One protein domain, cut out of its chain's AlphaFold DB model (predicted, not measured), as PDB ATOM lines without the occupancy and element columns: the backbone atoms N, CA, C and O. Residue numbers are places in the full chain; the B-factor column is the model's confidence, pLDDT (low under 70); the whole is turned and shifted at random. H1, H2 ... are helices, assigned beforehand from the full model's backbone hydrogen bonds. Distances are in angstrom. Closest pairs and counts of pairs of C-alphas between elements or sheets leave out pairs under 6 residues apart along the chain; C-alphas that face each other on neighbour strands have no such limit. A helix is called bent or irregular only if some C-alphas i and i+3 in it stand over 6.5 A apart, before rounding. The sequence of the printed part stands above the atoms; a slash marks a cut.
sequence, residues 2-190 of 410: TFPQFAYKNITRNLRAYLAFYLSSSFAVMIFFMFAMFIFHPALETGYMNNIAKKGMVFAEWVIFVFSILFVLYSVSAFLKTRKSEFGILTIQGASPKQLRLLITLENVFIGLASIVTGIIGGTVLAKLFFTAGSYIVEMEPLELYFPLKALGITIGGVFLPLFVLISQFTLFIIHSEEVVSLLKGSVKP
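This is residues 2 to 190 of the 410 residues of the protein "ABC transporter permease protein YvcS" of Gracilibacillus boraciitolerans JCM 21714 (UniProt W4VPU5). Four long helices, H2, H4, H5 and H6, run lengthwise and make a rod, with H2 side by side with arm H4a while H5a crosses H2, and with H6, which runs nearly straight, folded back along H5a. H1 packs crosswise on H5a; H3 and arm H5b lie at one end of the rod, and H4b and the small H7 at the other. The printed part has 189 residues with seven named helices, H1 to H7 in order, and no named strand: all helix. It is loose, with a radius of gyration of the C-alphas of 20.1 A, and spans 64 by 30 by 25 A.

Start at the longest helix, H4, residues 51 to 92, assigned as one helix by its hydrogen bonds but bent, with C-alphas 82 and 85 7.6 A apart; its arms are H4a, residues 51 to 82, and H4b, residues 85 to 92. H4a touches H2, residues 15 to 39, at a shallow tilt of 8 degrees, opposite ways; look at Phe 21 and Ser 75, their closest C-alphas, 5.1 A apart. H5, residues 97 to 137, and H6, residues 149 to 176, were also assigned as one helix each by their hydrogen bonds but are bent: C-alphas 125 and 128 are 7.0 A apart, and C-alphas 158 and 161 7.2 A. H2 touches arm H5a, residues 97 to 125, at a steep tilt of 48 degrees, closest at the C-alphas of Met 30 and Gly 119, 4.1 A. H5a touches arm H6b, residues 161 to 176, opposite ways at a shallow tilt of 33 degrees, only just short of steep; the closest C-alphas are those of Thr 105 and Ser 168, 5.6 A. H1, residues 3 to 13, touches H5a at a steep tilt of 59 degrees, with Ala 7 and Glu 107 the closest C-alphas, 5.8 A. H7, residues 180 to 184, touches H4b, closest at the C-alphas of Gly 88 and Leu 184, 4.5 A. H3, residues 42 to 45, touches no helix. Every O i to N i+4 pair is within hydrogen-bond range in H1, H4a, H4b, H5a, H5b, H6a and H7, against 19 of 21 in H2 and 10 of 12 in H6b; H3 is too short for such a pair.

Find C-alpha 51 at (76.193, -6.857, -48.057); from there H4a runs 47.0 A to C-alpha 82. H5a measures 41.7 A, H2 35.0 A and H6b 23.5 A. H5b is residues 128 to 137 and H6a residues 149 to 158. H1 begins at C-alpha 3, (30.302, -8.398, -24.516), and H7 ends at C-alpha 184, (22.647, -23.528, -39.411).

The C-alphas farthest apart, of Gly 47 and Ile 92, are 64.6 A apart. The printed part has no cut. The link from H5 to H6 is long, 11 residues. Residues 45 to 53 and 171 to 190 are among the 36 with pLDDT under 70.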
ATOM      1  N   THR A   2      28.984  -8.091 -19.819       81.25
ATOM      2  CA  THR A   2      29.482  -7.274 -20.937       81.25
ATOM      3  C   THR A   2      29.960  -8.171 -22.082       81.25
ATOM      4  O   THR A   2      30.350  -9.321 -21.875       81.25
ATOM      5  N   PHE A   3      29.923  -7.654 -23.309       74.19
ATOM      6  CA  PHE A   3      30.302  -8.398 -24.516       74.19
ATOM      7  C   PHE A   3      31.735  -8.991 -24.466       74.19
ATOM      8  O   PHE A   3      31.908 -10.155 -24.829       74.19
ATOM      9  N   PRO A   4      32.751  -8.281 -23.925       73.25
ATOM     10  CA  PRO A   4      34.098  -8.835 -23.748       73.25
ATOM     11  C   PRO A   4      34.171  -9.973 -22.719       73.25
ATOM     12  O   PRO A   4      34.889 -10.949 -22.925       73.25
ATOM     13  N   GLN A   5      33.394  -9.895 -21.630       75.56
ATOM     14  CA  GLN A   5      33.323 -10.971 -20.631       75.56
ATOM     15  C   GLN A   5      32.715 -12.248 -21.220       75.56
ATOM     16  O   GLN A   5      33.130 -13.351 -20.864       75.56
ATOM     17  N   PHE A   6      31.743 -12.103 -22.123       76.94
ATOM     18  CA  PHE A   6      31.163 -13.229 -22.848       76.94
ATOM     19  C   PHE A   6      32.192 -13.881 -23.785       76.94
ATOM     20  O   PHE A   6      32.380 -15.092 -23.708       76.94
ATOM     21  N   ALA A   7      32.929 -13.088 -24.574       72.81
ATOM     22  CA  ALA A   7      34.005 -13.578 -25.445       72.81
ATOM     23  C   ALA A   7      35.090 -14.349 -24.665       72.81
ATOM     24  O   ALA A   7      35.434 -15.476 -25.016       72.81
ATOM     25  N   TYR A   8      35.570 -13.798 -23.545       75.19
ATOM     26  CA  TYR A   8      36.577 -14.452 -22.699       75.19
ATOM     27  C   TYR A   8      36.090 -15.790 -22.111       75.19
ATOM     28  O   TYR A   8      36.802 -16.800 -22.129       75.19
ATOM     29  N   LYS A   9      34.843 -15.836 -21.620       77.31
ATOM     30  CA  LYS A   9      34.237 -17.082 -21.123       77.31
ATOM     31  C   LYS A   9      34.030 -18.119 -22.228       77.31
ATOM     32  O   LYS A   9      34.053 -19.315 -21.952       77.31
ATOM     33  N   ASN A  10      33.849 -17.680 -23.469       76.00
ATOM     34  CA  ASN A  10      33.721 -18.567 -24.620       76.00
ATOM     35  C   ASN A  10      35.053 -19.252 -24.960       76.00
ATOM     36  O   ASN A  10      35.093 -20.466 -25.157       76.00
ATOM     37  N   ILE A  11      36.152 -18.487 -24.944       73.12
ATOM     38  CA  ILE A  11      37.515 -18.993 -25.175       73.12
ATOM     39  C   ILE A  11      37.881 -20.056 -24.130       73.12
ATOM     40  O   ILE A  11      38.339 -21.146 -24.471       73.12
ATOM     41  N   THR A  12      37.642 -19.760 -22.849       69.75
ATOM     42  CA  THR A  12      38.012 -20.653 -21.736       69.75
ATOM     43  C   THR A  12      37.204 -21.953 -21.713       69.75
ATOM     44  O   THR A  12      37.763 -23.009 -21.422       69.75
ATOM     45  N   ARG A  13      35.914 -21.923 -22.078       72.81
ATOM     46  CA  ARG A  13      35.063 -23.130 -22.117       72.81
ATOM     47  C   ARG A  13      35.369 -24.055 -23.294       72.81
ATOM     48  O   ARG A  13      35.173 -25.258 -23.168       72.81
ATOM     49  N   ASN A  14      35.880 -23.521 -24.401       72.38
ATOM     50  CA  ASN A  14      36.166 -24.277 -25.621       72.38
ATOM     51  C   ASN A  14      37.672 -24.437 -25.899       72.38
ATOM     52  O   ASN A  14      38.081 -24.618 -27.046       72.38
ATOM     53  N   LEU A  15      38.503 -24.433 -24.851       68.25
ATOM     54  CA  LEU A  15      39.965 -24.331 -24.926       68.25
ATOM     55  C   LEU A  15      40.622 -25.218 -26.001       68.25
ATOM     56  O   LEU A  15      41.509 -24.759 -26.707       68.25
ATOM     57  N   ARG A  16      40.164 -26.465 -26.195       69.75
ATOM     58  CA  ARG A  16      40.731 -27.398 -27.192       69.75
ATOM     59  C   ARG A  16      40.675 -26.877 -28.631       69.75
ATOM     60  O   ARG A  16      41.644 -27.039 -29.364       69.75
ATOM     61  N   ALA A  17      39.569 -26.252 -29.036       67.56
ATOM     62  CA  ALA A  17      39.433 -25.693 -30.383       67.56
ATOM     63  C   ALA A  17      40.265 -24.409 -30.547       67.56
ATOM     64  O   ALA A  17      40.810 -24.141 -31.617       67.56
ATOM     65  N   TYR A  18      40.397 -23.642 -29.464       75.56
ATOM     66  CA  TYR A  18      41.144 -22.387 -29.424       75.56
ATOM     67  C   TYR A  18      42.661 -22.594 -29.340       75.56
ATOM     68  O   TYR A  18      43.414 -21.800 -29.899       75.56
ATOM     69  N   LEU A  19      43.111 -23.681 -28.706       78.50
ATOM     70  CA  LEU A  19      44.525 -24.016 -28.544       78.50
ATOM     71  C   LEU A  19      45.233 -24.198 -29.885       78.50
ATOM     72  O   LEU A  19      46.359 -23.739 -30.021       78.50
ATOM     73  N   ALA A  20      44.590 -24.815 -30.879       80.12
ATOM     74  CA  ALA A  20      45.209 -25.010 -32.189       80.12
ATOM     75  C   ALA A  20      45.516 -23.670 -32.881       80.12
ATOM     76  O   ALA A  20      46.621 -23.476 -33.379       80.12
ATOM     77  N   PHE A  21      44.565 -22.729 -32.864       84.31
ATOM     78  CA  PHE A  21      44.757 -21.394 -33.439       84.31
ATOM     79  C   PHE A  21      45.774 -20.566 -32.648       84.31
ATOM     80  O   PHE A  21      46.673 -19.969 -33.243       84.31
ATOM     81  N   TYR A  22      45.667 -20.577 -31.321       87.81
ATOM     82  CA  TYR A  22      46.587 -19.894 -30.418       87.81
ATOM     83  C   TYR A  22      48.030 -20.398 -30.567       87.81
ATOM     84  O   TYR A  22      48.936 -19.608 -30.806       87.81
ATOM     85  N   LEU A  23      48.254 -21.712 -30.481       88.44
ATOM     86  CA  LEU A  23      49.593 -22.303 -30.520       88.44
ATOM     87  C   LEU A  23      50.248 -22.092 -31.888       88.44
ATOM     88  O   LEU A  23      51.415 -21.724 -31.966       88.44
ATOM     89  N   SER A  24      49.475 -22.267 -32.961       87.06
ATOM     90  CA  SER A  24      49.917 -21.994 -34.331       87.06
ATOM     91  C   SER A  24      50.347 -20.535 -34.506       87.06
ATOM     92  O   SER A  24      51.422 -20.261 -35.039       87.06
ATOM     93  N   SER A  25      49.537 -19.601 -34.015       89.19
ATOM     94  CA  SER A  25      49.823 -18.170 -34.109       89.19
ATOM     95  C   SER A  25      51.024 -17.768 -33.251       89.19
ATOM     96  O   SER A  25      51.883 -17.023 -33.712       89.19
ATOM     97  N   SER A  26      51.118 -18.302 -32.032       92.25
ATOM     98  CA  SER A  26      52.239 -18.087 -31.112       92.25
ATOM     99  C   SER A  26      53.554 -18.588 -31.710       92.25
ATOM    100  O   SER A  26      54.556 -17.881 -31.681       92.25
ATOM    101  N   PHE A  27      53.536 -19.758 -32.356       91.44
ATOM    102  CA  PHE A  27      54.703 -20.324 -33.031       91.44
ATOM    103  C   PHE A  27      55.168 -19.478 -34.228       91.44
ATOM    104  O   PHE A  27      56.368 -19.283 -34.413       91.44
ATOM    105  N   ALA A  28      54.238 -18.923 -35.013       91.12
ATOM    106  CA  ALA A  28      54.579 -18.002 -36.100       91.12
ATOM    107  C   ALA A  28      55.225 -16.708 -35.575       91.12
ATOM    108  O   ALA A  28      56.266 -16.297 -36.087       91.12
ATOM    109  N   VAL A  29      54.654 -16.107 -34.520       93.38
ATOM    110  CA  VAL A  29      55.250 -14.938 -33.847       93.38
ATOM    111  C   VAL A  29      56.640 -15.272 -33.324       93.38
ATOM    112  O   VAL A  29      57.564 -14.489 -33.512       93.38
ATOM    113  N   MET A  30      56.789 -16.431 -32.686       94.38
ATOM    114  CA  MET A  30      58.044 -16.883 -32.101       94.38
ATOM    115  C   MET A  30      59.166 -16.954 -33.137       94.38
ATOM    116  O   MET A  30      60.208 -16.337 -32.935       94.38
ATOM    117  N   ILE A  31      58.948 -17.652 -34.258       91.62
ATOM    118  CA  ILE A  31      59.958 -17.778 -35.320       91.62
ATOM    119  C   ILE A  31      60.294 -16.408 -35.907       91.62
ATOM    120  O   ILE A  31      61.468 -16.074 -36.044       91.62
ATOM    121  N   PHE A  32      59.277 -15.606 -36.231       92.06
ATOM    122  CA  PHE A  32      59.496 -14.270 -36.778       92.06
ATOM    123  C   PHE A  32      60.320 -13.402 -35.818       92.06
ATOM    124  O   PHE A  32      61.302 -12.789 -36.227       92.06
ATOM    125  N   PHE A  33      59.970 -13.404 -34.529       92.50
ATOM    126  CA  PHE A  33      60.676 -12.637 -33.510       92.50
ATOM    127  C   PHE A  33      62.130 -13.089 -33.341       92.50
ATOM    128  O   PHE A  33      63.011 -12.243 -33.221       92.50
ATOM    129  N   MET A  34      62.401 -14.399 -33.372       91.12
ATOM    130  CA  MET A  34      63.765 -14.936 -33.298       91.12
ATOM    131  C   MET A  34      64.635 -14.456 -34.466       91.12
ATOM    132  O   MET A  34      65.769 -14.030 -34.252       91.12
ATOM    133  N   PHE A  35      64.096 -14.468 -35.688       88.31
ATOM    134  CA  PHE A  35      64.806 -13.960 -36.865       88.31
ATOM    135  C   PHE A  35      65.000 -12.444 -36.816       88.31
ATOM    136  O   PHE A  35      66.104 -11.970 -37.073       88.31
ATOM    137  N   ALA A  36      63.977 -11.685 -36.421       89.31
ATOM    138  CA  ALA A  36      64.095 -10.240 -36.252       89.31
ATOM    139  C   ALA A  36      65.163  -9.890 -35.199       89.31
ATOM    140  O   ALA A  36      66.008  -9.027 -35.419       89.31
ATOM    141  N   MET A  37      65.184 -10.603 -34.069       88.44
ATOM    142  CA  MET A  37      66.217 -10.463 -33.040       88.44
ATOM    143  C   MET A  37      67.627 -10.687 -33.579       88.44
ATOM    144  O   MET A  37      68.534  -9.934 -33.229       88.44
ATOM    145  N   PHE A  38      67.796 -11.699 -34.425       85.31
ATOM    146  CA  PHE A  38      69.071 -12.002 -35.056       85.31
ATOM    147  C   PHE A  38      69.486 -10.893 -36.024       85.31
ATOM    148  O   PHE A  38      70.580 -10.367 -35.892       85.31
ATOM    149  N   ILE A  39      68.598 -10.452 -36.920       83.06
ATOM    150  CA  ILE A  39      68.885  -9.407 -37.922       83.06
ATOM    151  C   ILE A  39      69.253  -8.065 -37.279       83.06
ATOM    152  O   ILE A  39      70.155  -7.379 -37.758       83.06
ATOM    153  N   PHE A  40      68.564  -7.682 -36.202       83.50
ATOM    154  CA  PHE A  40      68.791  -6.414 -35.501       83.50
ATOM    155  C   PHE A  40      69.840  -6.507 -34.382       83.50
ATOM    156  O   PHE A  40      69.930  -5.596 -33.558       83.50
ATOM    157  N   HIS A  41      70.621  -7.591 -34.329       84.19
ATOM    158  CA  HIS A  41      71.637  -7.771 -33.300       84.19
ATOM    159  C   HIS A  41      72.778  -6.734 -33.443       84.19
ATOM    160  O   HIS A  41      73.341  -6.611 -34.532       84.19
ATOM    161  N   PRO A  42      73.195  -6.030 -32.367       78.50
ATOM    162  CA  PRO A  42      74.219  -4.974 -32.431       78.50
ATOM    163  C   PRO A  42      75.569  -5.425 -33.012       78.50
ATOM    164  O   PRO A  42      76.191  -4.701 -33.786       78.50
ATOM    165  N   ALA A  43      75.995  -6.652 -32.696       75.06
ATOM    166  CA  ALA A  43      77.214  -7.247 -33.257       75.06
ATOM    167  C   ALA A  43      77.182  -7.399 -34.794       75.06
ATOM    168  O   ALA A  43      78.226  -7.468 -35.428       75.06
ATOM    169  N   LEU A  44      75.994  -7.415 -35.412       72.25
ATOM    170  CA  LEU A  44      75.846  -7.468 -36.871       72.25
ATOM    171  C   LEU A  44      75.754  -6.071 -37.508       72.25
ATOM    172  O   LEU A  44      75.867  -5.950 -38.729       72.25
ATOM    173  N   GLU A  45      75.558  -5.009 -36.714       66.44
ATOM    174  CA  GLU A  45      75.617  -3.619 -37.197       66.44
ATOM    175  C   GLU A  45      77.070  -3.161 -37.418       66.44
ATOM    176  O   GLU A  45      77.325  -2.331 -38.290       66.44
ATOM    177  N   THR A  46      78.026  -3.734 -36.678       58.56
ATOM    178  CA  THR A  46      79.443  -3.346 -36.671       58.56
ATOM    179  C   THR A  46      80.328  -4.421 -37.315       58.56
ATOM    180  O   THR A  46      81.041  -5.156 -36.653       58.56
ATOM    181  N   GLY A  47      80.302  -4.507 -38.649       57.94
ATOM    182  CA  GLY A  47      81.478  -4.963 -39.412       57.94
ATOM    183  C   GLY A  47      81.622  -6.441 -39.804       57.94
ATOM    184  O   GLY A  47      82.597  -6.749 -40.476       57.94
ATOM    185  N   TYR A  48      80.686  -7.343 -39.500       55.06
ATOM    186  CA  TYR A  48      80.878  -8.783 -39.790       55.06
ATOM    187  C   TYR A  48      80.062  -9.344 -40.964       55.06
ATOM    188  O   TYR A  48      80.323 -10.448 -41.437       55.06
ATOM    189  N   MET A  49      79.075  -8.601 -41.472       56.75
ATOM    190  CA  MET A  49      78.149  -9.111 -42.485       56.75
ATOM    191  C   MET A  49      78.431  -8.494 -43.859       56.75
ATOM    192  O   MET A  49      78.163  -7.312 -44.077       56.75
ATOM    193  N   ASN A  50      78.901  -9.298 -44.820       60.41
ATOM    194  CA  ASN A  50      78.932  -8.901 -46.231       60.41
ATOM    195  C   ASN A  50      77.523  -8.424 -46.655       60.41
ATOM    196  O   ASN A  50      76.510  -9.016 -46.262       60.41
ATOM    197  N   ASN A  51      77.440  -7.374 -47.481       65.50
ATOM    198  CA  ASN A  51      76.193  -6.857 -48.057       65.50
ATOM    199  C   ASN A  51      75.289  -7.969 -48.632       65.50
ATOM    200  O   ASN A  51      74.065  -7.841 -48.607       65.50
ATOM    201  N   ILE A  52      75.875  -9.067 -49.121       64.31
ATOM    202  CA  ILE A  52      75.153 -10.246 -49.625       64.31
ATOM    203  C   ILE A  52      74.431 -11.002 -48.498       64.31
ATOM    204  O   ILE A  52      73.235 -11.271 -48.616       64.31
ATOM    205  N   ALA A  53      75.108 -11.294 -47.385       69.69
ATOM    206  CA  ALA A  53      74.520 -12.029 -46.264       69.69
ATOM    207  C   ALA A  53      73.402 -11.220 -45.581       69.69
ATOM    208  O   ALA A  53      72.329 -11.759 -45.304       69.69
ATOM    209  N   LYS A  54      73.576  -9.896 -45.440       72.81
ATOM    210  CA  LYS A  54      72.520  -9.006 -44.926       72.81
ATOM    211  C   LYS A  54      71.274  -9.012 -45.819       72.81
ATOM    212  O   LYS A  54      70.157  -9.121 -45.319       72.81
ATOM    213  N   LYS A  55      71.450  -8.951 -47.147       73.19
ATOM    214  CA  LYS A  55      70.338  -9.069 -48.109       73.19
ATOM    215  C   LYS A  55      69.646 -10.434 -48.021       73.19
ATOM    216  O   LYS A  55      68.419 -10.484 -48.057       73.19
ATOM    217  N   GLY A  56      70.408 -11.518 -47.860       75.62
ATOM    218  CA  GLY A  56      69.875 -12.871 -47.682       75.62
ATOM    219  C   GLY A  56      69.018 -13.018 -46.422       75.62
ATOM    220  O   GLY A  56      67.941 -13.609 -46.475       75.62
ATOM    221  N   MET A  57      69.437 -12.416 -45.306       77.88
ATOM    222  CA  MET A  57      68.662 -12.446 -44.062       77.88
ATOM    223  C   MET A  57      67.367 -11.633 -44.148       77.88
ATOM    224  O   MET A  57      66.322 -12.118 -43.724       77.88
ATOM    225  N   VAL A  58      67.399 -10.447 -44.767       81.12
ATOM    226  CA  VAL A  58      66.180  -9.654 -45.019       81.12
ATOM    227  C   VAL A  58      65.211 -10.416 -45.927       81.12
ATOM    228  O   VAL A  58      64.000 -10.400 -45.711       81.12
ATOM    229  N   PHE A  59      65.727 -11.123 -46.934       81.56
ATOM    230  CA  PHE A  59      64.900 -11.984 -47.775       81.56
ATOM    231  C   PHE A  59      64.259 -13.125 -46.969       81.56
ATOM    232  O   PHE A  59      63.062 -13.375 -47.111       81.56
ATOM    233  N   ALA A  60      65.015 -13.779 -46.081       82.44
ATOM    234  CA  ALA A  60      64.482 -14.813 -45.196       82.44
ATOM    235  C   ALA A  60      63.379 -14.271 -44.268       82.44
ATOM    236  O   ALA A  60      62.345 -14.920 -44.106       82.44
ATOM    237  N   GLU A  61      63.541 -13.063 -43.724       84.94
ATOM    238  CA  GLU A  61      62.512 -12.395 -42.916       84.94
ATOM    239  C   GLU A  61      61.221 -12.158 -43.715       84.94
ATOM    240  O   GLU A  61      60.128 -12.466 -43.234       84.94
ATOM    241  N   TRP A  62      61.332 -11.711 -44.970       85.94
ATOM    242  CA  TRP A  62      60.186 -11.569 -45.874       85.94
ATOM    243  C   TRP A  62      59.469 -12.896 -46.137       85.94
ATOM    244  O   TRP A  62      58.236 -12.949 -46.127       85.94
ATOM    245  N   VAL A  63      60.221 -13.979 -46.343       84.44
ATOM    246  CA  VAL A  63      59.655 -15.324 -46.520       84.44
ATOM    247  C   VAL A  63      58.893 -15.758 -45.264       84.44
ATOM    248  O   VAL A  63      57.756 -16.227 -45.369       84.44
ATOM    249  N   ILE A  64      59.468 -15.552 -44.075       88.00
ATOM    250  CA  ILE A  64      58.823 -15.875 -42.793       88.00
ATOM    251  C   ILE A  64      57.576 -15.015 -42.575       88.00
ATOM    252  O   ILE A  64      56.563 -15.524 -42.090       88.00
ATOM    253  N   PHE A  65      57.601 -13.738 -42.961       87.50
ATOM    254  CA  PHE A  65      56.438 -12.858 -42.889       87.50
ATOM    255  C   PHE A  65      55.288 -13.384 -43.753       87.50
ATOM    256  O   PHE A  65      54.197 -13.626 -43.236       87.50
ATOM    257  N   VAL A  66      55.531 -13.649 -45.042       84.94
ATOM    258  CA  VAL A  66      54.515 -14.210 -45.950       84.94
ATOM    259  C   VAL A  66      53.987 -15.544 -45.418       84.94
ATOM    260  O   VAL A  66      52.776 -15.783 -45.413       84.94
ATOM    261  N   PHE A  67      54.876 -16.399 -44.911       82.62
ATOM    262  CA  PHE A  67      54.493 -17.670 -44.311       82.62
ATOM    263  C   PHE A  67      53.602 -17.493 -43.073       82.62
ATOM    264  O   PHE A  67      52.580 -18.170 -42.944       82.62
ATOM    265  N   SER A  68      53.929 -16.534 -42.208       86.38
ATOM    266  CA  SER A  68      53.140 -16.202 -41.019       86.38
ATOM    267  C   SER A  68      51.727 -15.758 -41.395       86.38
ATOM    268  O   SER A  68      50.764 -16.219 -40.785       86.38
ATOM    269  N   ILE A  69      51.570 -14.950 -42.451       84.06
ATOM    270  CA  ILE A  69      50.247 -14.562 -42.971       84.06
ATOM    271  C   ILE A  69      49.443 -15.799 -43.382       84.06
ATOM    272  O   ILE A  69      48.298 -15.963 -42.951       84.06
ATOM    273  N   LEU A  70      50.025 -16.673 -44.211       80.38
ATOM    274  CA  LEU A  70      49.348 -17.876 -44.704       80.38
ATOM    275  C   LEU A  70      48.938 -18.804 -43.554       80.38
ATOM    276  O   LEU A  70      47.822 -19.332 -43.554       80.38
ATOM    277  N   PHE A  71      49.819 -18.975 -42.569       81.62
ATOM    278  CA  PHE A  71      49.594 -19.845 -41.424       81.62
ATOM    279  C   PHE A  71      48.513 -19.297 -40.489       81.62
ATOM    280  O   PHE A  71      47.575 -20.020 -40.155       81.62
ATOM    281  N   VAL A  72      48.566 -18.005 -40.142       83.31
ATOM    282  CA  VAL A  72      47.539 -17.359 -39.307       83.31
ATOM    283  C   VAL A  72      46.182 -17.380 -40.017       83.31
ATOM    284  O   VAL A  72      45.174 -17.737 -39.407       83.31
ATOM    285  N   LEU A  73      46.132 -17.084 -41.322       79.88
ATOM    286  CA  LEU A  73      44.889 -17.108 -42.100       79.88
ATOM    287  C   LEU A  73      44.280 -18.514 -42.155       79.88
ATOM    288  O   LEU A  73      43.063 -18.673 -41.995       79.88
ATOM    289  N   TYR A  74      45.109 -19.541 -42.363       78.00
ATOM    290  CA  TYR A  74      44.664 -20.931 -42.330       78.00
ATOM    291  C   TYR A  74      44.114 -21.306 -40.951       78.00
ATOM    292  O   TYR A  74      43.014 -21.854 -40.866       78.00
ATOM    293  N   SER A  75      44.828 -20.961 -39.881       81.69
ATOM    294  CA  SER A  75      44.448 -21.304 -38.512       81.69
ATOM    295  C   SER A  75      43.157 -20.621 -38.067       81.69
ATOM    296  O   SER A  75      42.289 -21.290 -37.506       81.69
ATOM    297  N   VAL A  76      42.954 -19.345 -38.415       79.38
ATOM    298  CA  VAL A  76      41.667 -18.656 -38.211       79.38
ATOM    299  C   VAL A  76      40.555 -19.335 -39.012       79.38
ATOM    300  O   VAL A  76      39.479 -19.612 -38.485       79.38
ATOM    301  N   SER A  77      40.806 -19.670 -40.280       76.38
ATOM    302  CA  SER A  77      39.811 -20.341 -41.130       76.38
ATOM    303  C   SER A  77      39.404 -21.713 -40.576       76.38
ATOM    304  O   SER A  77      38.221 -22.062 -40.576       76.38
ATOM    305  N   ALA A  78      40.376 -22.494 -40.104       74.75
ATOM    306  CA  ALA A  78      40.154 -23.796 -39.489       74.75
ATOM    307  C   ALA A  78      39.366 -23.656 -38.180       74.75
ATOM    308  O   ALA A  78      38.360 -24.346 -37.997       74.75
ATOM    309  N   PHE A  79      39.753 -22.704 -37.329       77.81
ATOM    310  CA  PHE A  79      39.055 -22.371 -36.090       77.81
ATOM    311  C   PHE A  79      37.576 -22.043 -36.339       77.81
ATOM    312  O   PHE A  79      36.690 -22.684 -35.774       77.81
ATOM    313  N   LEU A  80      37.279 -21.140 -37.273       74.69
ATOM    314  CA  LEU A  80      35.899 -20.758 -37.589       74.69
ATOM    315  C   LEU A  80      35.086 -21.914 -38.167       74.69
ATOM    316  O   LEU A  80      33.900 -22.036 -37.865       74.69
ATOM    317  N   LYS A  81      35.709 -22.786 -38.974       71.62
ATOM    318  CA  LYS A  81      35.041 -23.963 -39.550       71.62
ATOM    319  C   LYS A  81      34.522 -24.899 -38.456       71.62
ATOM    320  O   LYS A  81      33.432 -25.442 -38.614       71.62
ATOM    321  N   THR A  82      35.254 -25.045 -37.349       71.31
ATOM    322  CA  THR A  82      34.825 -25.877 -36.208       71.31
ATOM    323  C   THR A  82      33.670 -25.269 -35.407       71.31
ATOM    324  O   THR A  82      32.912 -26.011 -34.794       71.31
ATOM    325  N   ARG A  83      33.481 -23.942 -35.468       73.19
ATOM    326  CA  ARG A  83      32.497 -23.199 -34.659       73.19
ATOM    327  C   ARG A  83      31.274 -22.703 -35.428       73.19
ATOM    328  O   ARG A  83      30.428 -22.008 -34.871       73.19
ATOM    329  N   LYS A  84      31.131 -23.092 -36.699       73.56
ATOM    330  CA  LYS A  84      29.967 -22.717 -37.522       73.56
ATOM    331  C   LYS A  84      28.628 -23.096 -36.871       73.56
ATOM    332  O   LYS A  84      27.678 -22.327 -36.972       73.56
ATOM    333  N   SER A  85      28.562 -24.235 -36.176       70.62
ATOM    334  CA  SER A  85      27.361 -24.676 -35.451       70.62
ATOM    335  C   SER A  85      26.998 -23.750 -34.284       70.62
ATOM    336  O   SER A  85      25.828 -23.420 -34.115       70.62
ATOM    337  N   GLU A  86      27.985 -23.281 -33.516       77.44
ATOM    338  CA  GLU A  86      27.778 -22.345 -32.401       77.44
ATOM    339  C   GLU A  86      27.242 -20.999 -32.901       77.44
ATOM    340  O   GLU A  86      26.287 -20.456 -32.348       77.44
ATOM    341  N   PHE A  87      27.804 -20.492 -34.003       77.94
ATOM    342  CA  PHE A  87      27.324 -19.271 -34.649       77.94
ATOM    343  C   PHE A  87      25.900 -19.423 -35.198       77.94
ATOM    344  O   PHE A  87      25.103 -18.488 -35.103       77.94
ATOM    345  N   GLY A  88      25.544 -20.606 -35.707       74.81
ATOM    346  CA  GLY A  88      24.169 -20.935 -36.086       74.81
ATOM    347  C   GLY A  88      23.193 -20.847 -34.906       74.81
ATOM    348  O   GLY A  88      22.170 -20.173 -35.014       74.81
ATOM    349  N   ILE A  89      23.529 -21.450 -33.758       79.12
ATOM    350  CA  ILE A  89      22.684 -21.414 -32.546       79.12
ATOM    351  C   ILE A  89      22.478 -19.976 -32.057       79.12
ATOM    352  O   ILE A  89      21.345 -19.573 -31.797       79.12
ATOM    353  N   LEU A  90      23.552 -19.181 -31.989       79.75
ATOM    354  CA  LEU A  90      23.477 -17.769 -31.595       79.75
ATOM    355  C   LEU A  90      22.580 -16.957 -32.541       79.75
ATOM    356  O   LEU A  90      21.845 -16.078 -32.097       79.75
ATOM    357  N   THR A  91      22.601 -17.278 -33.835       77.00
ATOM    358  CA  THR A  91      21.769 -16.598 -34.834       77.00
ATOM    359  C   THR A  91      20.281 -16.948 -34.672       77.00
ATOM    360  O   THR A  91      19.447 -16.053 -34.779       77.00
ATOM    361  N   ILE A  92      19.926 -18.202 -34.335       80.62
ATOM    362  CA  ILE A  92      18.533 -18.580 -33.980       80.62
ATOM    363  C   ILE A  92      18.058 -17.846 -32.726       80.62
ATOM    364  O   ILE A  92      16.905 -17.433 -32.657       80.62
ATOM    365  N   GLN A  93      18.939 -17.665 -31.744       83.38
ATOM    366  CA  GLN A  93      18.626 -16.945 -30.507       83.38
ATOM    367  C   GLN A  93      18.466 -15.425 -30.702       83.38
ATOM    368  O   GLN A  93      18.249 -14.706 -29.731       83.38
ATOM    369  N   GLY A  94      18.558 -14.924 -31.940       82.44
ATOM    370  CA  GLY A  94      18.332 -13.518 -32.269       82.44
ATOM    371  C   GLY A  94      19.591 -12.651 -32.253       82.44
ATOM    372  O   GLY A  94      19.476 -11.426 -32.296       82.44
ATOM    373  N   ALA A  95      20.796 -13.237 -32.212       82.19
ATOM    374  CA  ALA A  95      22.022 -12.456 -32.340       82.19
ATOM    375  C   ALA A  95      22.095 -11.799 -33.725       82.19
ATOM    376  O   ALA A  95      22.057 -12.464 -34.763       82.19
ATOM    377  N   SER A  96      22.245 -10.475 -33.749       81.56
ATOM    378  CA  SER A  96      22.399  -9.751 -35.008       81.56
ATOM    379  C   SER A  96      23.736 -10.098 -35.687       81.56
ATOM    380  O   SER A  96      24.742 -10.330 -35.003       81.56
ATOM    381  N   PRO A  97      23.827 -10.031 -37.030       74.38
ATOM    382  CA  PRO A  97      25.089 -10.235 -37.744       74.38
ATOM    383  C   PRO A  97      26.215  -9.298 -37.277       74.38
ATOM    384  O   PRO A  97      27.388  -9.668 -37.309       74.38
ATOM    385  N   LYS A  98      25.870  -8.089 -36.806       78.94
ATOM    386  CA  LYS A  98      26.822  -7.122 -36.236       78.94
ATOM    387  C   LYS A  98      27.378  -7.586 -34.885       78.94
ATOM    388  O   LYS A  98      28.573  -7.446 -34.647       78.94
ATOM    389  N   GLN A  99      26.542  -8.160 -34.022       80.00
ATOM    390  CA  GLN A  99      26.972  -8.716 -32.735       80.00
ATOM    391  C   GLN A  99      27.851  -9.953 -32.928       80.00
ATOM    392  O   GLN A  99      28.896 -10.062 -32.293       80.00
ATOM    393  N   LEU A 100      27.485 -10.845 -33.854       78.69
ATOM    394  CA  LEU A 100      28.299 -12.014 -34.187       78.69
ATOM    395  C   LEU A 100      29.677 -11.606 -34.731       78.69
ATOM    396  O   LEU A 100      30.702 -12.154 -34.333       78.69
ATOM    397  N   ARG A 101      29.702 -10.589 -35.596       76.44
ATOM    398  CA  ARG A 101      30.924  -9.985 -36.130       76.44
ATOM    399  C   ARG A 101      31.826  -9.447 -35.021       76.44
ATOM    400  O   ARG A 101      33.001  -9.790 -34.971       76.44
ATOM    401  N   LEU A 102      31.260  -8.645 -34.119       81.44
ATOM    402  CA  LEU A 102      31.990  -8.075 -32.988       81.44
ATOM    403  C   LEU A 102      32.550  -9.167 -32.064       81.44
ATOM    404  O   LEU A 102      33.670  -9.038 -31.579       81.44
ATOM    405  N   LEU A 103      31.793 -10.246 -31.852       82.56
ATOM    406  CA  LEU A 103      32.204 -11.365 -31.006       82.56
ATOM    407  C   LEU A 103      33.448 -12.048 -31.576       82.56
ATOM    408  O   LEU A 103      34.445 -12.184 -30.875       82.56
ATOM    409  N   ILE A 104      33.399 -12.411 -32.860       79.69
ATOM    410  CA  ILE A 104      34.506 -13.076 -33.556       79.69
ATOM    411  C   ILE A 104      35.742 -12.177 -33.586       79.69
ATOM    412  O   ILE A 104      36.855 -12.652 -33.369       79.69
ATOM    413  N   THR A 105      35.564 -10.872 -33.813       79.81
ATOM    414  CA  THR A 105      36.680  -9.923 -33.786       79.81
ATOM    415  C   THR A 105      37.333  -9.843 -32.417       79.81
ATOM    416  O   THR A 105      38.555  -9.924 -32.330       79.81
ATOM    417  N   LEU A 106      36.546  -9.728 -31.346       83.12
ATOM    418  CA  LEU A 106      37.095  -9.694 -29.992       83.12
ATOM    419  C   LEU A 106      37.823 -10.995 -29.648       83.12
ATOM    420  O   LEU A 106      38.930 -10.941 -29.123       83.12
ATOM    421  N   GLU A 107      37.248 -12.151 -29.981       83.12
ATOM    422  CA  GLU A 107      37.891 -13.450 -29.755       83.12
ATOM    423  C   GLU A 107      39.238 -13.541 -30.489       83.12
ATOM    424  O   GLU A 107      40.255 -13.852 -29.867       83.12
ATOM    425  N   ASN A 108      39.278 -13.187 -31.778       83.75
ATOM    426  CA  ASN A 108      40.506 -13.203 -32.573       83.75
ATOM    427  C   ASN A 108      41.567 -12.235 -32.036       83.75
ATOM    428  O   ASN A 108      42.742 -12.592 -31.992       83.75
ATOM    429  N   VAL A 109      41.173 -11.031 -31.611       83.88
ATOM    430  CA  VAL A 109      42.100 -10.041 -31.042       83.88
ATOM    431  C   VAL A 109      42.654 -10.515 -29.699       83.88
ATOM    432  O   VAL A 109      43.862 -10.437 -29.496       83.88
ATOM    433  N   PHE A 110      41.825 -11.065 -28.804       86.50
ATOM    434  CA  PHE A 110      42.307 -11.594 -27.521       86.50
ATOM    435  C   PHE A 110      43.313 -12.731 -27.712       86.50
ATOM    436  O   PHE A 110      44.362 -12.742 -27.069       86.50
ATOM    437  N   ILE A 111      43.019 -13.664 -28.619       87.38
ATOM    438  CA  ILE A 111      43.921 -14.781 -28.919       87.38
ATOM    439  C   ILE A 111      45.184 -14.281 -29.613       87.38
ATOM    440  O   ILE A 111      46.271 -14.751 -29.287       87.38
ATOM    441  N   GLY A 112      45.062 -13.325 -30.536       89.12
ATOM    442  CA  GLY A 112      46.196 -12.712 -31.223       89.12
ATOM    443  C   GLY A 112      47.145 -12.021 -30.249       89.12
ATOM    444  O   GLY A 112      48.339 -12.299 -30.265       89.12
ATOM    445  N   LEU A 113      46.619 -11.210 -29.328       90.12
ATOM    446  CA  LEU A 113      47.412 -10.566 -28.275       90.12
ATOM    447  C   LEU A 113      48.097 -11.591 -27.368       90.12
ATOM    448  O   LEU A 113      49.298 -11.488 -27.132       90.12
ATOM    449  N   ALA A 114      47.364 -12.612 -26.911       91.38
ATOM    450  CA  ALA A 114      47.950 -13.688 -26.117       91.38
ATOM    451  C   ALA A 114      49.063 -14.417 -26.888       91.38
ATOM    452  O   ALA A 114      50.112 -14.708 -26.321       91.38
ATOM    453  N   SER A 115      48.860 -14.669 -28.185       92.56
ATOM    454  CA  SER A 115      49.836 -15.327 -29.061       92.56
ATOM    455  C   SER A 115      51.086 -14.476 -29.276       92.56
ATOM    456  O   SER A 115      52.181 -15.024 -29.320       92.56
ATOM    457  N   ILE A 116      50.941 -13.150 -29.383       93.19
ATOM    458  CA  ILE A 116      52.076 -12.227 -29.501       93.19
ATOM    459  C   ILE A 116      52.937 -12.294 -28.242       93.19
ATOM    460  O   ILE A 116      54.145 -12.500 -28.329       93.19
ATOM    461  N   VAL A 117      52.306 -12.164 -27.071       94.06
ATOM    462  CA  VAL A 117      53.006 -12.200 -25.781       94.06
ATOM    463  C   VAL A 117      53.754 -13.519 -25.617       94.06
ATOM    464  O   VAL A 117      54.949 -13.523 -25.331       94.06
ATOM    465  N   THR A 118      53.087 -14.649 -25.842       94.75
ATOM    466  CA  THR A 118      53.720 -15.958 -25.644       94.75
ATOM    467  C   THR A 118      54.722 -16.313 -26.728       94.75
ATOM    468  O   THR A 118      55.721 -16.956 -26.418       94.75
ATOM    469  N   GLY A 119      54.521 -15.845 -27.960       94.44
ATOM    470  CA  GLY A 119      55.488 -16.000 -29.041       94.44
ATOM    471  C   GLY A 119      56.778 -15.229 -28.771       94.44
ATOM    472  O   GLY A 119      57.860 -15.772 -28.963       94.44
ATOM    473  N   ILE A 120      56.686 -14.005 -28.240       94.12
ATOM    474  CA  ILE A 120      57.857 -13.215 -27.828       94.12
ATOM    475  C   ILE A 120      58.581 -13.880 -26.657       94.12
ATOM    476  O   ILE A 120      59.805 -13.998 -26.686       94.12
ATOM    477  N   ILE A 121      57.847 -14.352 -25.642       93.94
ATOM    478  CA  ILE A 121      58.443 -15.070 -24.506       93.94
ATOM    479  C   ILE A 121      59.161 -16.329 -25.002       93.94
ATOM    480  O   ILE A 121      60.341 -16.509 -24.717       93.94
ATOM    481  N   GLY A 122      58.483 -17.169 -25.791       93.38
ATOM    482  CA  GLY A 122      59.069 -18.381 -26.362       93.38
ATOM    483  C   GLY A 122      60.276 -18.082 -27.250       93.38
ATOM    484  O   GLY A 122      61.296 -18.760 -27.156       93.38
ATOM    485  N   GLY A 123      60.199 -17.014 -28.045       92.50
ATOM    486  CA  GLY A 123      61.274 -16.601 -28.938       92.50
ATOM    487  C   GLY A 123      62.482 -16.085 -28.170       92.50
ATOM    488  O   GLY A 123      63.601 -16.412 -28.532       92.50
ATOM    489  N   THR A 124      62.269 -15.372 -27.063       90.94
ATOM    490  CA  THR A 124      63.341 -14.936 -26.155       90.94
ATOM    491  C   THR A 124      64.014 -16.130 -25.477       90.94
ATOM    492  O   THR A 124      65.239 -16.191 -25.418       90.94
ATOM    493  N   VAL A 125      63.233 -17.112 -25.010       91.69
ATOM    494  CA  VAL A 125      63.761 -18.332 -24.372       91.69
ATOM    495  C   VAL A 125      64.606 -19.152 -25.353       91.69
ATOM    496  O   VAL A 125      65.680 -19.629 -24.993       91.69
ATOM    497  N   LEU A 126      64.153 -19.295 -26.602       91.56
ATOM    498  CA  LEU A 126      64.869 -20.042 -27.643       91.56
ATOM    499  C   LEU A 126      65.944 -19.221 -28.369       91.56
ATOM    500  O   LEU A 126      66.740 -19.795 -29.112       91.56
ATOM    501  N   ALA A 127      66.006 -17.906 -28.150       89.06
ATOM    502  CA  ALA A 127      66.933 -17.013 -28.838       89.06
ATOM    503  C   ALA A 127      68.385 -17.426 -28.655       89.06
ATOM    504  O   ALA A 127      69.125 -17.463 -29.628       89.06
ATOM    505  N   LYS A 128      68.777 -17.806 -27.431       88.06
ATOM    506  CA  LYS A 128      70.147 -18.247 -27.151       88.06
ATOM    507  C   LYS A 128      70.535 -19.452 -28.009       88.06
ATOM    508  O   LYS A 128      71.599 -19.448 -28.611       88.06
ATOM    509  N   LEU A 129      69.652 -20.448 -28.115       88.25
ATOM    510  CA  LEU A 129      69.892 -21.628 -28.952       88.25
ATOM    511  C   LEU A 129      70.007 -21.246 -30.431       88.25
ATOM    512  O   LEU A 129      70.884 -21.743 -31.131       88.25
ATOM    513  N   PHE A 130      69.142 -20.344 -30.894       87.56
ATOM    514  CA  PHE A 130      69.159 -19.864 -32.273       87.56
ATOM    515  C   PHE A 130      70.410 -19.049 -32.600       87.56
ATOM    516  O   PHE A 130      70.992 -19.232 -33.661       87.56
ATOM    517  N   PHE A 131      70.857 -18.199 -31.679       86.94
ATOM    518  CA  PHE A 131      72.070 -17.401 -31.809       86.94
ATOM    519  C   PHE A 131      73.316 -18.275 -31.837       86.94
ATOM    520  O   PHE A 131      74.144 -18.075 -32.713       86.94
ATOM    521  N   THR A 132      73.415 -19.280 -30.961       85.88
ATOM    522  CA  THR A 132      74.531 -20.238 -30.979       85.88
ATOM    523  C   THR A 132      74.545 -21.076 -32.259       85.88
ATOM    524  O   THR A 132      75.599 -21.283 -32.852       85.88
ATOM    525  N   ALA A 133      73.384 -21.551 -32.721       84.50
ATOM    526  CA  ALA A 133      73.301 -22.290 -33.979       84.50
ATOM    527  C   ALA A 133      73.640 -21.397 -35.185       84.50
ATOM    528  O   ALA A 133      74.391 -21.803 -36.067       84.50
ATOM    529  N   GLY A 134      73.115 -20.170 -35.208       79.06
ATOM    530  CA  GLY A 134      73.389 -19.183 -36.247       79.06
ATOM    531  C   GLY A 134      74.856 -18.762 -36.275       79.06
ATOM    532  O   GLY A 134      75.441 -18.714 -37.349       79.06
ATOM    533  N   SER A 135      75.475 -18.528 -35.116       77.75
ATOM    534  CA  SER A 135      76.893 -18.172 -35.023       77.75
ATOM    535  C   SER A 135      77.803 -19.304 -35.475       77.75
ATOM    536  O   SER A 135      78.757 -19.054 -36.197       77.75
ATOM    537  N   TYR A 136      77.459 -20.552 -35.145       79.50
ATOM    538  CA  TYR A 136      78.185 -21.723 -35.629       79.50
ATOM    539  C   TYR A 136      78.119 -21.866 -37.156       79.50
ATOM    540  O   TYR A 136      79.117 -22.186 -37.789       79.50
ATOM    541  N   ILE A 137      76.954 -21.609 -37.765       72.50
ATOM    542  CA  ILE A 137      76.781 -21.694 -39.226       72.50
ATOM    543  C   ILE A 137      77.553 -20.588 -39.958       72.50
ATOM    544  O   ILE A 137      78.033 -20.819 -41.064       72.50
ATOM    545  N   VAL A 138      77.644 -19.397 -39.364       69.38
ATOM    546  CA  VAL A 138      78.335 -18.226 -39.940       69.38
ATOM    547  C   VAL A 138      79.798 -18.150 -39.459       69.38
ATOM    548  O   VAL A 138      80.482 -17.179 -39.751       69.38
ATOM    549  N   GLU A 139      80.292 -19.158 -38.730       68.31
ATOM    550  CA  GLU A 139      81.674 -19.226 -38.218       68.31
ATOM    551  C   GLU A 139      82.100 -17.962 -37.442       68.31
ATOM    552  O   GLU A 139      83.224 -17.480 -37.539       68.31
ATOM    553  N   MET A 140      81.172 -17.414 -36.650       69.50
ATOM    554  CA  MET A 140      81.388 -16.230 -35.817       69.50
ATOM    555  C   MET A 140      81.356 -16.573 -34.328       69.50
ATOM    556  O   MET A 140      80.805 -17.599 -33.915       69.50
ATOM    557  N   GLU A 141      81.918 -15.680 -33.510       73.75
ATOM    558  CA  GLU A 141      81.830 -15.808 -32.059       73.75
ATOM    559  C   GLU A 141      80.361 -15.874 -31.595       73.75
ATOM    560  O   GLU A 141      79.471 -15.286 -32.226       73.75
ATOM    561  N   PRO A 142      80.071 -16.611 -30.505       72.50
ATOM    562  CA  PRO A 142      78.712 -16.759 -30.010       72.50
ATOM    563  C   PRO A 142      78.071 -15.403 -29.703       72.50
ATOM    564  O   PRO A 142      78.547 -14.651 -28.858       72.50
ATOM    565  N   LEU A 143      76.949 -15.119 -30.365       79.25
ATOM    566  CA  LEU A 143      76.171 -13.906 -30.123       79.25
ATOM    567  C   LEU A 143      75.525 -13.957 -28.732       79.25
ATOM    568  O   LEU A 143      74.849 -14.930 -28.375       79.25
ATOM    569  N   GLU A 144      75.709 -12.892 -27.956       82.31
ATOM    570  CA  GLU A 144      75.091 -12.744 -26.641       82.31
ATOM    571  C   GLU A 144      73.596 -12.406 -26.735       82.31
ATOM    572  O   GLU A 144      73.084 -11.915 -27.738       82.31
ATOM    573  N   LEU A 145      72.850 -12.671 -25.662       83.25
ATOM    574  CA  LEU A 145      71.439 -12.295 -25.606       83.25
ATOM    575  C   LEU A 145      71.334 -10.815 -25.217       83.25
ATOM    576  O   LEU A 145      71.743 -10.432 -24.124       83.25
ATOM    577  N   TYR A 146      70.749  -9.995 -26.088       84.81
ATOM    578  CA  TYR A 146      70.502  -8.571 -25.843       84.81
ATOM    579  C   TYR A 146      69.002  -8.279 -25.735       84.81
ATOM    580  O   TYR A 146      68.165  -9.108 -26.088       84.81
ATOM    581  N   PHE A 147      68.646  -7.084 -25.257       83.75
ATOM    582  CA  PHE A 147      67.252  -6.648 -25.204       83.75
ATOM    583  C   PHE A 147      66.832  -5.959 -26.521       83.75
ATOM    584  O   PHE A 147      67.289  -4.848 -26.809       83.75
ATOM    585  N   PRO A 148      65.952  -6.567 -27.339       84.56
ATOM    586  CA  PRO A 148      65.775  -6.177 -28.736       84.56
ATOM    587  C   PRO A 148      64.614  -5.191 -28.950       84.56
ATOM    588  O   PRO A 148      63.587  -5.529 -29.545       84.56
ATOM    589  N   LEU A 149      64.762  -3.938 -28.508       85.69
ATOM    590  CA  LEU A 149      63.705  -2.917 -28.654       85.69
ATOM    591  C   LEU A 149      63.208  -2.759 -30.107       85.69
ATOM    592  O   LEU A 149      62.001  -2.678 -30.340       85.69
ATOM    593  N   LYS A 150      64.125  -2.777 -31.086       85.81
ATOM    594  CA  LYS A 150      63.793  -2.692 -32.521       85.81
ATOM    595  C   LYS A 150      62.968  -3.905 -32.987       85.81
ATOM    596  O   LYS A 150      61.911  -3.727 -33.593       85.81
ATOM    597  N   ALA A 151      63.402  -5.124 -32.653       84.56
ATOM    598  CA  ALA A 151      62.711  -6.352 -33.060       84.56
ATOM    599  C   ALA A 151      61.326  -6.483 -32.405       84.56
ATOM    600  O   ALA A 151      60.378  -6.928 -33.055       84.56
ATOM    601  N   LEU A 152      61.179  -6.048 -31.146       89.50
ATOM    602  CA  LEU A 152      59.885  -5.984 -30.459       89.50
ATOM    603  C   LEU A 152      58.922  -5.031 -31.171       89.50
ATOM    604  O   LEU A 152      57.784  -5.410 -31.449       89.50
ATOM    605  N   GLY A 153      59.379  -3.821 -31.507       88.12
ATOM    606  CA  GLY A 153      58.564  -2.822 -32.200       88.12
ATOM    607  C   GLY A 153      58.057  -3.307 -33.560       88.12
ATOM    608  O   GLY A 153      56.867  -3.186 -33.854       88.12
ATOM    609  N   ILE A 154      58.932  -3.924 -34.360       88.25
ATOM    610  CA  ILE A 154      58.575  -4.459 -35.684       88.25
ATOM    611  C   ILE A 154      57.634  -5.661 -35.558       88.25
ATOM    612  O   ILE A 154      56.618  -5.721 -36.249       88.25
ATOM    613  N   THR A 155      57.913  -6.587 -34.640       88.50
ATOM    614  CA  THR A 155      57.087  -7.788 -34.451       88.50
ATOM    615  C   THR A 155      55.682  -7.430 -33.973       88.50
ATOM    616  O   THR A 155      54.694  -7.878 -34.556       88.50
ATOM    617  N   ILE A 156      55.584  -6.602 -32.927       88.50
ATOM    618  CA  ILE A 156      54.302  -6.218 -32.333       88.50
ATOM    619  C   ILE A 156      53.581  -5.233 -33.252       88.50
ATOM    620  O   ILE A 156      52.496  -5.534 -33.740       88.50
ATOM    621  N   GLY A 157      54.167  -4.056 -33.478       84.12
ATOM    622  CA  GLY A 157      53.506  -2.934 -34.145       84.12
ATOM    623  C   GLY A 157      53.564  -2.992 -35.668       84.12
ATOM    624  O   GLY A 157      52.598  -2.606 -36.322       84.12
ATOM    625  N   GLY A 158      54.665  -3.487 -36.235       82.56
ATOM    626  CA  GLY A 158      54.858  -3.537 -37.687       82.56
ATOM    627  C   GLY A 158      54.105  -4.680 -38.371       82.56
ATOM    628  O   GLY A 158      53.555  -4.488 -39.452       82.56
ATOM    629  N   VAL A 159      54.063  -5.859 -37.741       86.00
ATOM    630  CA  VAL A 159      53.648  -7.104 -38.407       86.00
ATOM    631  C   VAL A 159      52.404  -7.729 -37.782       86.00
ATOM    632  O   VAL A 159      51.347  -7.743 -38.414       86.00
ATOM    633  N   PHE A 160      52.484  -8.260 -36.558       86.75
ATOM    634  CA  PHE A 160      51.444  -9.173 -36.072       86.75
ATOM    635  C   PHE A 160      50.174  -8.470 -35.605       86.75
ATOM    636  O   PHE A 160      49.081  -8.980 -35.848       86.75
ATOM    637  N   LEU A 161      50.270  -7.297 -34.977       87.62
ATOM    638  CA  LEU A 161      49.081  -6.568 -34.530       87.62
ATOM    639  C   LEU A 161      48.225  -6.093 -35.724       87.62
ATOM    640  O   LEU A 161      47.034  -6.423 -35.742       87.62
ATOM    641  N   PRO A 162      48.789  -5.455 -36.776       87.50
ATOM    642  CA  PRO A 162      48.055  -5.202 -38.017       87.50
ATOM    643  C   PRO A 162      47.522  -6.486 -38.659       87.50
ATOM    644  O   PRO A 162      46.376  -6.518 -39.103       87.50
ATOM    645  N   LEU A 163      48.316  -7.564 -38.668       86.88
ATOM    646  CA  LEU A 163      47.926  -8.841 -39.264       86.88
ATOM    647  C   LEU A 163      46.674  -9.439 -38.608       86.88
ATOM    648  O   LEU A 163      45.740  -9.809 -39.318       86.88
ATOM    649  N   PHE A 164      46.610  -9.509 -37.274       85.12
ATOM    650  CA  PHE A 164      45.432 -10.034 -36.573       85.12
ATOM    651  C   PHE A 164      44.196  -9.163 -36.796       85.12
ATOM    652  O   PHE A 164      43.100  -9.699 -36.979       85.12
ATOM    653  N   VAL A 165      44.358  -7.836 -36.837       83.19
ATOM    654  CA  VAL A 165      43.256  -6.914 -37.139       83.19
ATOM    655  C   VAL A 165      42.751  -7.138 -38.566       83.19
ATOM    656  O   VAL A 165      41.556  -7.358 -38.762       83.19
ATOM    657  N   LEU A 166      43.644  -7.155 -39.558       84.00
ATOM    658  CA  LEU A 166      43.295  -7.362 -40.964       84.00
ATOM    659  C   LEU A 166      42.642  -8.727 -41.189       84.00
ATOM    660  O   LEU A 166      41.555  -8.796 -41.761       84.00
ATOM    661  N   ILE A 167      43.244  -9.812 -40.696       79.19
ATOM    662  CA  ILE A 167      42.687 -11.167 -40.825       79.19
ATOM    663  C   ILE A 167      41.333 -11.261 -40.129       79.19
ATOM    664  O   ILE A 167      40.410 -11.889 -40.661       79.19
ATOM    665  N   SER A 168      41.175 -10.608 -38.975       75.88
ATOM    666  CA  SER A 168      39.879 -10.539 -38.321       75.88
ATOM    667  C   SER A 168      38.843  -9.832 -39.186       75.88
ATOM    668  O   SER A 168      37.698 -10.253 -39.130       75.88
ATOM    669  N   GLN A 169      39.191  -8.809 -39.972       75.06
ATOM    670  CA  GLN A 169      38.247  -8.163 -40.891       75.06
ATOM    671  C   GLN A 169      37.953  -9.027 -42.122       75.06
ATOM    672  O   GLN A 169      36.788  -9.231 -42.466       75.06
ATOM    673  N   PHE A 170      38.975  -9.619 -42.746       71.44
ATOM    674  CA  PHE A 170      38.814 -10.523 -43.897       71.44
ATOM    675  C   PHE A 170      37.924 -11.729 -43.582       71.44
ATOM    676  O   PHE A 170      37.068 -12.120 -44.377       71.44
ATOM    677  N   THR A 171      38.075 -12.278 -42.382       65.94
ATOM    678  CA  THR A 171      37.231 -13.345 -41.840       65.94
ATOM    679  C   THR A 171      35.737 -13.008 -41.901       65.94
ATOM    680  O   THR A 171      34.905 -13.866 -42.203       65.94
ATOM    681  N   LEU A 172      35.379 -11.751 -41.645       64.62
ATOM    682  CA  LEU A 172      33.989 -11.309 -41.564       64.62
ATOM    683  C   LEU A 172      33.328 -11.222 -42.939       64.62
ATOM    684  O   LEU A 172      32.127 -11.474 -43.049       64.62
ATOM    685  N   PHE A 173      34.104 -10.929 -43.983       61.94
ATOM    686  CA  PHE A 173      33.632 -10.980 -45.367       61.94
ATOM    687  C   PHE A 173      33.324 -12.415 -45.807       61.94
ATOM    688  O   PHE A 173      32.292 -12.662 -46.430       61.94
ATOM    689  N   ILE A 174      34.170 -13.374 -45.420       58.91
ATOM    690  CA  ILE A 174      33.985 -14.795 -45.747       58.91
ATOM    691  C   ILE A 174      32.703 -15.340 -45.105       58.91
ATOM    692  O   ILE A 174      31.924 -16.014 -45.777       58.91
ATOM    693  N   ILE A 175      32.433 -15.004 -43.840       58.00
ATOM    694  CA  ILE A 175      31.231 -15.470 -43.126       58.00
ATOM    695  C   ILE A 175      29.953 -14.839 -43.694       58.00
ATOM    696  O   ILE A 175      28.927 -15.506 -43.761       58.00
ATOM    697  N   HIS A 176      30.003 -13.581 -44.145       51.75
ATOM    698  CA  HIS A 176      28.834 -12.900 -44.711       51.75
ATOM    699  C   HIS A 176      28.340 -13.523 -46.028       51.75
ATOM    700  O   HIS A 176      27.146 -13.480 -46.309       51.75
ATOM    701  N   SER A 177      29.240 -14.124 -46.814       45.72
ATOM    702  CA  SER A 177      28.885 -14.796 -48.074       45.72
ATOM    703  C   SER A 177      28.192 -16.154 -47.906       45.72
ATOM    704  O   SER A 177      27.654 -16.687 -48.877       45.72
ATOM    705  N   GLU A 178      28.188 -16.729 -46.700       52.59
ATOM    706  CA  GLU A 178      27.500 -17.988 -46.429       52.59
ATOM    707  C   GLU A 178      26.104 -17.705 -45.864       52.59
ATOM    708  O   GLU A 178      25.940 -17.175 -44.768       52.59
ATOM    709  N   GLU A 179      25.080 -18.070 -46.638       52.09
ATOM    710  CA  GLU A 179      23.663 -17.964 -46.279       52.09
ATOM    711  C   GLU A 179      23.435 -18.469 -44.840       52.09
ATOM    712  O   GLU A 179      23.939 -19.534 -44.476       52.09
ATOM    713  N   VAL A 180      22.656 -17.762 -44.017       52.72
ATOM    714  CA  VAL A 180      22.395 -18.126 -42.605       52.72
ATOM    715  C   VAL A 180      21.904 -19.581 -42.465       52.72
ATOM    716  O   VAL A 180      22.282 -20.299 -41.539       52.72
ATOM    717  N   VAL A 181      21.159 -20.074 -43.461       49.25
ATOM    718  CA  VAL A 181      20.698 -21.473 -43.570       49.25
ATOM    719  C   VAL A 181      21.850 -22.471 -43.781       49.25
ATOM    720  O   VAL A 181      21.773 -23.633 -43.374       49.25
ATOM    721  N   SER A 182      22.939 -22.056 -44.428       55.44
ATOM    722  CA  SER A 182      24.156 -22.857 -44.590       55.44
ATOM    723  C   SER A 182      25.002 -22.933 -43.316       55.44
ATOM    724  O   SER A 182      25.533 -24.007 -43.038       55.44
ATOM    725  N   LEU A 183      25.029 -21.868 -42.506       55.38
ATOM    726  CA  LEU A 183      25.651 -21.865 -41.176       55.38
ATOM    727  C   LEU A 183      24.881 -22.770 -40.202       55.38
ATOM    728  O   LEU A 183      25.487 -23.562 -39.482       55.38
ATOM    729  N   LEU A 184      23.544 -22.733 -40.257       53.34
ATOM    730  CA  LEU A 184      22.647 -23.528 -39.411       53.34
ATOM    731  C   LEU A 184      22.669 -25.030 -39.684       53.34
ATOM    732  O   LEU A 184      22.608 -25.828 -38.753       53.34
ATOM    733  N   LYS A 185      22.791 -25.435 -40.952       50.94
ATOM    734  CA  LYS A 185      22.977 -26.854 -41.290       50.94
ATOM    735  C   LYS A 185      24.397 -27.357 -40.990       50.94
ATOM    736  O   LYS A 185      24.625 -28.560 -41.113       50.94
ATOM    737  N   GLY A 186      25.331 -26.483 -40.596       57.69
ATOM    738  CA  GLY A 186      26.693 -26.838 -40.196       57.69
ATOM    739  C   GLY A 186      27.350 -27.861 -41.132       57.69
ATOM    740  O   GLY A 186      27.387 -27.690 -42.351       57.69
ATOM    741  N   SER A 187      27.837 -28.961 -40.555       49.81
ATOM    742  CA  SER A 187      28.442 -30.114 -41.238       49.81
ATOM    743  C   SER A 187      27.444 -31.157 -41.772       49.81
ATOM    744  O   SER A 187      27.877 -32.171 -42.314       49.81
ATOM    745  N   VAL A 188      26.130 -30.941 -41.630       50.88
ATOM    746  CA  VAL A 188      25.069 -31.933 -41.912       50.88
ATOM    747  C   VAL A 188      24.499 -31.801 -43.335       50.88
ATOM    748  O   VAL A 188      23.726 -32.647 -43.784       50.88
ATOM    749  N   LYS A 189      24.901 -30.787 -44.121       52.78
ATOM    750  CA  LYS A 189      24.608 -30.802 -45.568       52.78
ATOM    751  C   LYS A 189      25.371 -31.972 -46.213       52.78
ATOM    752  O   LYS A 189      26.587 -32.041 -46.027       52.78
ATOM    753  N   PRO A 190      24.719 -32.850 -47.004       53.25
ATOM    754  CA  PRO A 190      25.430 -33.886 -47.743       53.25
ATOM    755  C   PRO A 190      26.514 -33.219 -48.593       53.25
ATOM    756  O   PRO A 190      26.218 -32.372 -49.444       53.25
TER     757      PRO A 190